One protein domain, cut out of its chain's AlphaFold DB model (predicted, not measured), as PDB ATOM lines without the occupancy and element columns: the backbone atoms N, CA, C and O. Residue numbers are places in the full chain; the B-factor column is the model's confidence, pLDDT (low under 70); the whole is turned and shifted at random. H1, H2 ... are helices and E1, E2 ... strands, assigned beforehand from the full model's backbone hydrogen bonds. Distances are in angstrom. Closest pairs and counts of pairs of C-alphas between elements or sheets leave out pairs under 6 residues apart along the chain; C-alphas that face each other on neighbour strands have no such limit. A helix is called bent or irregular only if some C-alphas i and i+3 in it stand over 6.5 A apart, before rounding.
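What this domain is: This is residues 83 to 133 of the 141 residues of the protein "PKS_DH domain-containing protein" of Streptomyces sp. SID8361 (UniProt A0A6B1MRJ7). A two-stranded hairpin, E1 and E2, makes a long narrow base, and two short helices sit at separate places away from it: H2 beyond the end of E2, and H1 off to one side, at the far end of an open loop that leaves the hairpin beside E1 and comes back to the beginning of E1. The helices are apart from each other in a loose, open frame, with residues 92 to 97 sticking out and with the hairpin and H2 together making its length. The printed part has 51 residues, with two named helices and two named strands in the order H1, E1, E2, H2; the sheet, in the order E1 - E2, is antiparallel, and the class is mixed, helices and strands. The whole is loose, with a radius of gyration of the C-alphas of 12.9 A and spans of 36 by 25 by 15 A.

Where its parts are: Strand E1 is residues 107 to 113, 18.1 A from first to last C-alpha, and begins at C-alpha 107, (35.425, -43.550, -33.728). Strand E2 is residues 116 to 121, 16.3 A long. Helix H1 is residues 89 to 95, 10.1 A long, with C-alpha 89 at (31.174, -50.121, -39.332). Helix H2 is residues 125 to 131, 9.8 A long, and ends at C-alpha 131, (45.425, -30.914, -34.141). H2 is only just irregular: C-alphas 126 and 129 are 6.8 A apart.

How they stand to each other: E1 and E2 are a hairpin of antiparallel neighbour strands, with 164 degrees between their directions. The C-alphas of Val 110 and Ala 119 face each other at 4.4 A. N 111 and O 118 are within hydrogen-bond range at 2.8 A, as are N 118 and O 111 at 2.9 A. Residues 83 to 84, too short a stretch to be named, pair antiparallel with residues 110 to 111 of E1. H1 is apart from E2 and from H2, and E1 is apart from H2. In H1 each O i to N i+4 pair is within hydrogen-bond range; in H2 1 of 3 is, beside 3 of 4 O i to N i+3 pairs.

The domain as a whole: The two C-alphas farthest apart are those of Asp 114 and Glu 129, at 37.2 A, and the first and last printed C-alphas, of Pro 83 and Arg 133, are 32.6 A apart. The link from H1 to E1 is long, with 11 residues between them; the links from E1 to E2 and from E2 to H2 are tight. Residues 92 to 97, of which 92 to 95 belong to H1, stand free. The printed part has no cut. The mean pLDDT of the printed part is 91.9 and that of H2 is 80; no printed residue is under 70.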
ATOM      1  N   PRO A  83      26.569 -50.773 -24.897       96.44
ATOM      2  CA  PRO A  83      27.567 -50.649 -25.952       96.44
ATOM      3  C   PRO A  83      27.010 -51.089 -27.311       96.44
ATOM      4  O   PRO A  83      26.239 -52.043 -27.414       96.44
ATOM      5  N   VAL A  84      27.461 -50.421 -28.367       96.69
ATOM      6  CA  VAL A  84      27.154 -50.743 -29.762       96.69
ATOM      7  C   VAL A  84      28.402 -51.329 -30.413       96.69
ATOM      8  O   VAL A  84      29.470 -50.721 -30.377       96.69
ATOM      9  N   ALA A  85      28.263 -52.510 -31.018       95.19
ATOM     10  CA  ALA A  85      29.334 -53.128 -31.791       95.19
ATOM     11  C   ALA A  85      29.676 -52.272 -33.022       95.19
ATOM     12  O   ALA A  85      28.778 -51.810 -33.729       95.19
ATOM     13  N   LEU A  86      30.971 -52.065 -33.261       95.25
ATOM     14  CA  LEU A  86      31.496 -51.276 -34.382       95.25
ATOM     15  C   LEU A  86      32.193 -52.143 -35.441       95.25
ATOM     16  O   LEU A  86      32.831 -51.606 -36.346       95.25
ATOM     17  N   ASP A  87      32.083 -53.470 -35.337       94.94
ATOM     18  CA  ASP A  87      32.612 -54.398 -36.335       94.94
ATOM     19  C   ASP A  87      32.068 -54.044 -37.727       94.94
ATOM     20  O   ASP A  87      30.878 -53.764 -37.898       94.94
ATOM     21  N   ASP A  88      32.965 -53.986 -38.711       94.12
ATOM     22  CA  ASP A  88      32.686 -53.616 -40.103       94.12
ATOM     23  C   ASP A  88      31.996 -52.248 -40.299       94.12
ATOM     24  O   ASP A  88      31.540 -51.937 -41.398       94.12
ATOM     25  N   PHE A  89      31.922 -51.386 -39.274       95.25
ATOM     26  CA  PHE A  89      31.174 -50.121 -39.332       95.25
ATOM     27  C   PHE A  89      31.602 -49.237 -40.511       95.25
ATOM     28  O   PHE A  89      30.772 -48.832 -41.326       95.25
ATOM     29  N   TYR A  90      32.904 -48.975 -40.641       95.31
ATOM     30  CA  TYR A  90      33.437 -48.150 -41.727       95.31
ATOM     31  C   TYR A  90      33.379 -48.839 -43.093       95.31
ATOM     32  O   TYR A  90      33.249 -48.157 -44.109       95.31
ATOM     33  N   ASP A  91      33.436 -50.168 -43.133       95.00
ATOM     34  CA  ASP A  91      33.354 -50.918 -44.387       95.00
ATOM     35  C   ASP A  91      31.910 -50.950 -44.911       95.00
ATOM     36  O   ASP A  91      31.676 -50.806 -46.111       95.00
ATOM     37  N   ASN A  92      30.927 -51.030 -44.011       95.50
ATOM     38  CA  ASN A  92      29.509 -50.871 -44.331       95.50
ATOM     39  C   ASN A  92      29.194 -49.448 -44.823       95.50
ATOM     40  O   ASN A  92      28.436 -49.277 -45.777       95.50
ATOM     41  N   LEU A  93      29.805 -48.423 -44.219       95.75
ATOM     42  CA  LEU A  93      29.693 -47.037 -44.687       95.75
ATOM     43  C   LEU A  93      30.301 -46.846 -46.081       95.75
ATOM     44  O   LEU A  93      29.669 -46.221 -46.934       95.75
ATOM     45  N   ALA A  94      31.462 -47.445 -46.348       96.19
ATOM     46  CA  ALA A  94      32.073 -47.419 -47.674       96.19
ATOM     47  C   ALA A  94      31.171 -48.080 -48.732       96.19
ATOM     48  O   ALA A  94      30.979 -47.518 -49.807       96.19
ATOM     49  N   GLN A  95      30.527 -49.211 -48.415       95.75
ATOM     50  CA  GLN A  95      29.544 -49.849 -49.308       95.75
ATOM     51  C   GLN A  95      28.318 -48.964 -49.588       95.75
ATOM     52  O   GLN A  95      27.705 -49.079 -50.648       95.75
ATOM     53  N   ALA A  96      27.974 -48.066 -48.663       96.00
ATOM     54  CA  ALA A  96      26.924 -47.066 -48.834       96.00
ATOM     55  C   ALA A  96      27.402 -45.773 -49.536       96.00
ATOM     56  O   ALA A  96      26.603 -44.854 -49.713       96.00
ATOM     57  N   GLY A  97      28.673 -45.694 -49.952       94.75
ATOM     58  CA  GLY A  97      29.266 -44.544 -50.646       94.75
ATOM     59  C   GLY A  97      29.965 -43.524 -49.738       94.75
ATOM     60  O   GLY A  97      30.422 -42.492 -50.224       94.75
ATOM     61  N   TYR A  98      30.072 -43.795 -48.434       94.19
ATOM     62  CA  TYR A  98      30.794 -42.956 -47.476       94.19
ATOM     63  C   TYR A  98      32.217 -43.480 -47.272       94.19
ATOM     64  O   TYR A  98      32.513 -44.245 -46.351       94.19
ATOM     65  N   GLU A  99      33.117 -43.059 -48.154       94.38
ATOM     66  CA  GLU A  99      34.513 -43.493 -48.161       94.38
ATOM     67  C   GLU A  99      35.366 -42.684 -47.175       94.38
ATOM     68  O   GLU A  99      36.178 -41.837 -47.543       94.38
ATOM     69  N   TYR A 100      35.192 -42.946 -45.878       92.62
ATOM     70  CA  TYR A 100      36.025 -42.316 -44.857       92.62
ATOM     71  C   TYR A 100      37.477 -42.799 -44.960       92.62
ATOM     72  O   TYR A 100      37.768 -43.980 -44.748       92.62
ATOM     73  N   GLY A 101      38.393 -41.877 -45.258       91.88
ATOM     74  CA  GLY A 101      39.836 -42.115 -45.214       91.88
ATOM     75  C   GLY A 101      40.380 -42.226 -43.779       91.88
ATOM     76  O   GLY A 101      39.668 -41.896 -42.828       91.88
ATOM     77  N   PRO A 102      41.651 -42.641 -43.594       90.38
ATOM     78  CA  PRO A 102      42.236 -42.925 -42.278       90.38
ATOM     79  C   PRO A 102      42.063 -41.799 -41.252       90.38
ATOM     80  O   PRO A 102      41.713 -42.072 -40.108       90.38
ATOM     81  N   ALA A 103      42.210 -40.539 -41.681       90.75
ATOM     82  CA  ALA A 103      42.060 -39.360 -40.824       90.75
ATOM     83  C   ALA A 103      40.668 -39.236 -40.171       90.75
ATOM     84  O   ALA A 103      40.574 -38.731 -39.058       90.75
ATOM     85  N   PHE A 104      39.611 -39.716 -40.837       91.75
ATOM     86  CA  PHE A 104      38.215 -39.643 -40.379       91.75
ATOM     87  C   PHE A 104      37.723 -40.947 -39.724       91.75
ATOM     88  O   PHE A 104      36.566 -41.048 -39.313       91.75
ATOM     89  N   ARG A 105      38.590 -41.961 -39.590       93.12
ATOM     90  CA  ARG A 105      38.265 -43.232 -38.920       93.12
ATOM     91  C   ARG A 105      38.588 -43.192 -37.417       93.12
ATOM     92  O   ARG A 105      39.260 -44.072 -36.882       93.12
ATOM     93  N   GLY A 106      38.146 -42.125 -36.749       92.69
ATOM     94  CA  GLY A 106      38.480 -41.818 -35.354       92.69
ATOM     95  C   GLY A 106      37.567 -42.441 -34.291       92.69
ATOM     96  O   GLY A 106      37.926 -42.413 -33.115       92.69
ATOM     97  N   LEU A 107      36.414 -43.006 -34.667       95.06
ATOM     98  CA  LEU A 107      35.425 -43.550 -33.728       95.06
ATOM     99  C   LEU A 107      35.966 -44.795 -33.006       95.06
ATOM    100  O   LEU A 107      36.392 -45.752 -33.654       95.06
ATOM    101  N   LYS A 108      35.956 -44.781 -31.668       94.56
ATOM    102  CA  LYS A 108      36.502 -45.851 -30.814       94.56
ATOM    103  C   LYS A 108      35.437 -46.673 -30.120       94.56
ATOM    104  O   LYS A 108      35.569 -47.891 -30.045       94.56
ATOM    105  N   ALA A 109      34.391 -46.022 -29.632       96.25
ATOM    106  CA  ALA A 109      33.301 -46.696 -28.950       96.25
ATOM    107  C   ALA A 109      32.011 -45.894 -29.090       96.25
ATOM    108  O   ALA A 109      32.039 -44.669 -29.203       96.25
ATOM    109  N   VAL A 110      30.883 -46.600 -29.099       97.25
ATOM    110  CA  VAL A 110      29.546 -46.008 -29.117       97.25
ATOM    111  C   VAL A 110      28.686 -46.721 -28.090       97.25
ATOM    112  O   VAL A 110      28.727 -47.946 -27.984       97.25
ATOM    113  N   TRP A 111      27.868 -45.959 -27.375       97.19
ATOM    114  CA  TRP A 111      26.849 -46.470 -26.472       97.19
ATOM    115  C   TRP A 111      25.509 -45.790 -26.737       97.19
ATOM    116  O   TRP A 111      25.459 -44.680 -27.269       97.19
ATOM    117  N   LYS A 112      24.411 -46.450 -26.368       96.75
ATOM    118  CA  LYS A 112      23.051 -45.929 -26.539       96.75
ATOM    119  C   LYS A 112      22.209 -46.123 -25.289       96.75
ATOM    120  O   LYS A 112      22.386 -47.100 -24.564       96.75
ATOM    121  N   ARG A 113      21.273 -45.203 -25.067       95.25
ATOM    122  CA  ARG A 113      20.234 -45.293 -24.033       95.25
ATOM    123  C   ARG A 113      19.083 -44.364 -24.396       95.25
ATOM    124  O   ARG A 113      19.333 -43.208 -24.693       95.25
ATOM    125  N   ASP A 114      17.846 -44.857 -24.403       92.44
ATOM    126  CA  ASP A 114      16.626 -44.041 -24.574       92.44
ATOM    127  C   ASP A 114      16.638 -43.048 -25.764       92.44
ATOM    128  O   ASP A 114      16.051 -41.971 -25.709       92.44
ATOM    129  N   GLY A 115      17.293 -43.416 -26.872       92.00
ATOM    130  CA  GLY A 115      17.433 -42.566 -28.065       92.00
ATOM    131  C   GLY A 115      18.639 -41.619 -28.046       92.00
ATOM    132  O   GLY A 115      18.951 -41.026 -29.077       92.00
ATOM    133  N   GLU A 116      19.356 -41.529 -26.928       93.94
ATOM    134  CA  GLU A 116      20.639 -40.839 -26.805       93.94
ATOM    135  C   GLU A 116      21.778 -41.719 -27.344       93.94
ATOM    136  O   GLU A 116      21.763 -42.950 -27.208       93.94
ATOM    137  N   VAL A 117      22.780 -41.081 -27.951       95.06
ATOM    138  CA  VAL A 117      24.004 -41.726 -28.439       95.06
ATOM    139  C   VAL A 117      25.199 -41.067 -27.765       95.06
ATOM    140  O   VAL A 117      25.354 -39.851 -27.821       95.06
ATOM    141  N   TYR A 118      26.060 -41.886 -27.176       94.75
ATOM    142  CA  TYR A 118      27.346 -41.481 -26.618       94.75
ATOM    143  C   TYR A 118      28.447 -42.069 -27.483       94.75
ATOM    144  O   TYR A 118      28.350 -43.226 -27.890       94.75
ATOM    145  N   ALA A 119      29.488 -41.296 -27.769       94.88
ATOM    146  CA  ALA A 119      30.589 -41.743 -28.602       94.88
ATOM    147  C   ALA A 119      31.925 -41.297 -28.020       94.88
ATOM    148  O   ALA A 119      32.057 -40.185 -27.516       94.88
ATOM    149  N   GLU A 120      32.916 -42.169 -28.130       94.81
ATOM    150  CA  GLU A 120      34.316 -41.836 -27.919       94.81
ATOM    151  C   GLU A 120      35.007 -41.794 -29.279       94.81
ATOM    152  O   GLU A 120      34.937 -42.756 -30.049       94.81
ATOM    153  N   ALA A 121      35.665 -40.679 -29.581       94.19
ATOM    154  CA  ALA A 121      36.402 -40.482 -30.818       94.19
ATOM    155  C   ALA A 121      37.779 -39.891 -30.517       94.19
ATOM    156  O   ALA A 121      37.936 -39.050 -29.634       94.19
ATOM    157  N   THR A 122      38.782 -40.327 -31.268       93.38
ATOM    158  CA  THR A 122      40.152 -39.830 -31.149       93.38
ATOM    159  C   THR A 122      40.720 -39.566 -32.529       93.38
ATOM    160  O   THR A 122      40.530 -40.380 -33.438       93.38
ATOM    161  N   LEU A 123      41.498 -38.498 -32.673       90.19
ATOM    162  CA  LEU A 123      42.287 -38.302 -33.883       90.19
ATOM    163  C   LEU A 123      43.336 -39.417 -34.021       90.19
ATOM    164  O   LEU A 123      43.968 -39.782 -33.026       90.19
ATOM    165  N   PRO A 124      43.541 -39.964 -35.231       83.06
ATOM    166  CA  PRO A 124      44.688 -40.822 -35.507       83.06
ATOM    167  C   PRO A 124      46.006 -40.092 -35.216       83.06
ATOM    168  O   PRO A 124      46.094 -38.883 -35.433       83.06
ATOM    169  N   GLU A 125      47.040 -40.822 -34.780       78.62
ATOM    170  CA  GLU A 125      48.332 -40.248 -34.350       78.62
ATOM    171  C   GLU A 125      48.948 -39.291 -35.382       78.62
ATOM    172  O   GLU A 125      49.483 -38.245 -35.024       78.62
ATOM    173  N   GLU A 126      48.794 -39.608 -36.668       78.81
ATOM    174  CA  GLU A 126      49.284 -38.824 -37.809       78.81
ATOM    175  C   GLU A 126      48.690 -37.405 -37.883       78.81
ATOM    176  O   GLU A 126      49.300 -36.512 -38.465       78.81
ATOM    177  N   GLN A 127      47.508 -37.182 -37.299       80.19
ATOM    178  CA  GLN A 127      46.830 -35.879 -37.264       80.19
ATOM    179  C   GLN A 127      47.050 -35.134 -35.940       80.19
ATOM    180  O   GLN A 127      46.750 -33.944 -35.830       80.19
ATOM    181  N   THR A 128      47.594 -35.796 -34.916       78.25
ATOM    182  CA  THR A 128      47.760 -35.207 -33.580       78.25
ATOM    183  C   THR A 128      48.757 -34.045 -33.580       78.25
ATOM    184  O   THR A 128      48.572 -33.075 -32.847       78.25
ATOM    185  N   GLU A 129      49.779 -34.080 -34.444       80.56
ATOM    186  CA  GLU A 129      50.773 -32.999 -34.554       80.56
ATOM    187  C   GLU A 129      50.180 -31.682 -35.083       80.56
ATOM    188  O   GLU A 129      50.649 -30.591 -34.740       80.56
ATOM    189  N   THR A 130      49.144 -31.760 -35.921       80.75
ATOM    190  CA  THR A 130      48.465 -30.593 -36.502       80.75
ATOM    191  C   THR A 130      47.202 -30.214 -35.735       80.75
ATOM    192  O   THR A 130      46.772 -29.065 -35.842       80.75
ATOM    193  N   ALA A 131      46.651 -31.116 -34.913       81.50
ATOM    194  CA  ALA A 131      45.425 -30.914 -34.141       81.50
ATOM    195  C   ALA A 131      45.429 -29.616 -33.321       81.50
ATOM    196  O   ALA A 131      44.466 -28.857 -33.377       81.50
ATOM    197  N   GLY A 132      46.540 -29.305 -32.643       85.19
ATOM    198  CA  GLY A 132      46.673 -28.094 -31.820       85.19
ATOM    199  C   GLY A 132      46.660 -26.769 -32.597       85.19
ATOM    200  O   GLY A 132      46.688 -25.707 -31.984       85.19
ATOM    201  N   ARG A 133      46.642 -26.806 -33.938       89.44
ATOM    202  CA  ARG A 133      46.509 -25.615 -34.796       89.44
ATOM    203  C   ARG A 133      45.055 -25.239 -35.078       89.44
ATOM    204  O   ARG A 133      44.812 -24.165 -35.622       89.44
TER     205      ARG A 133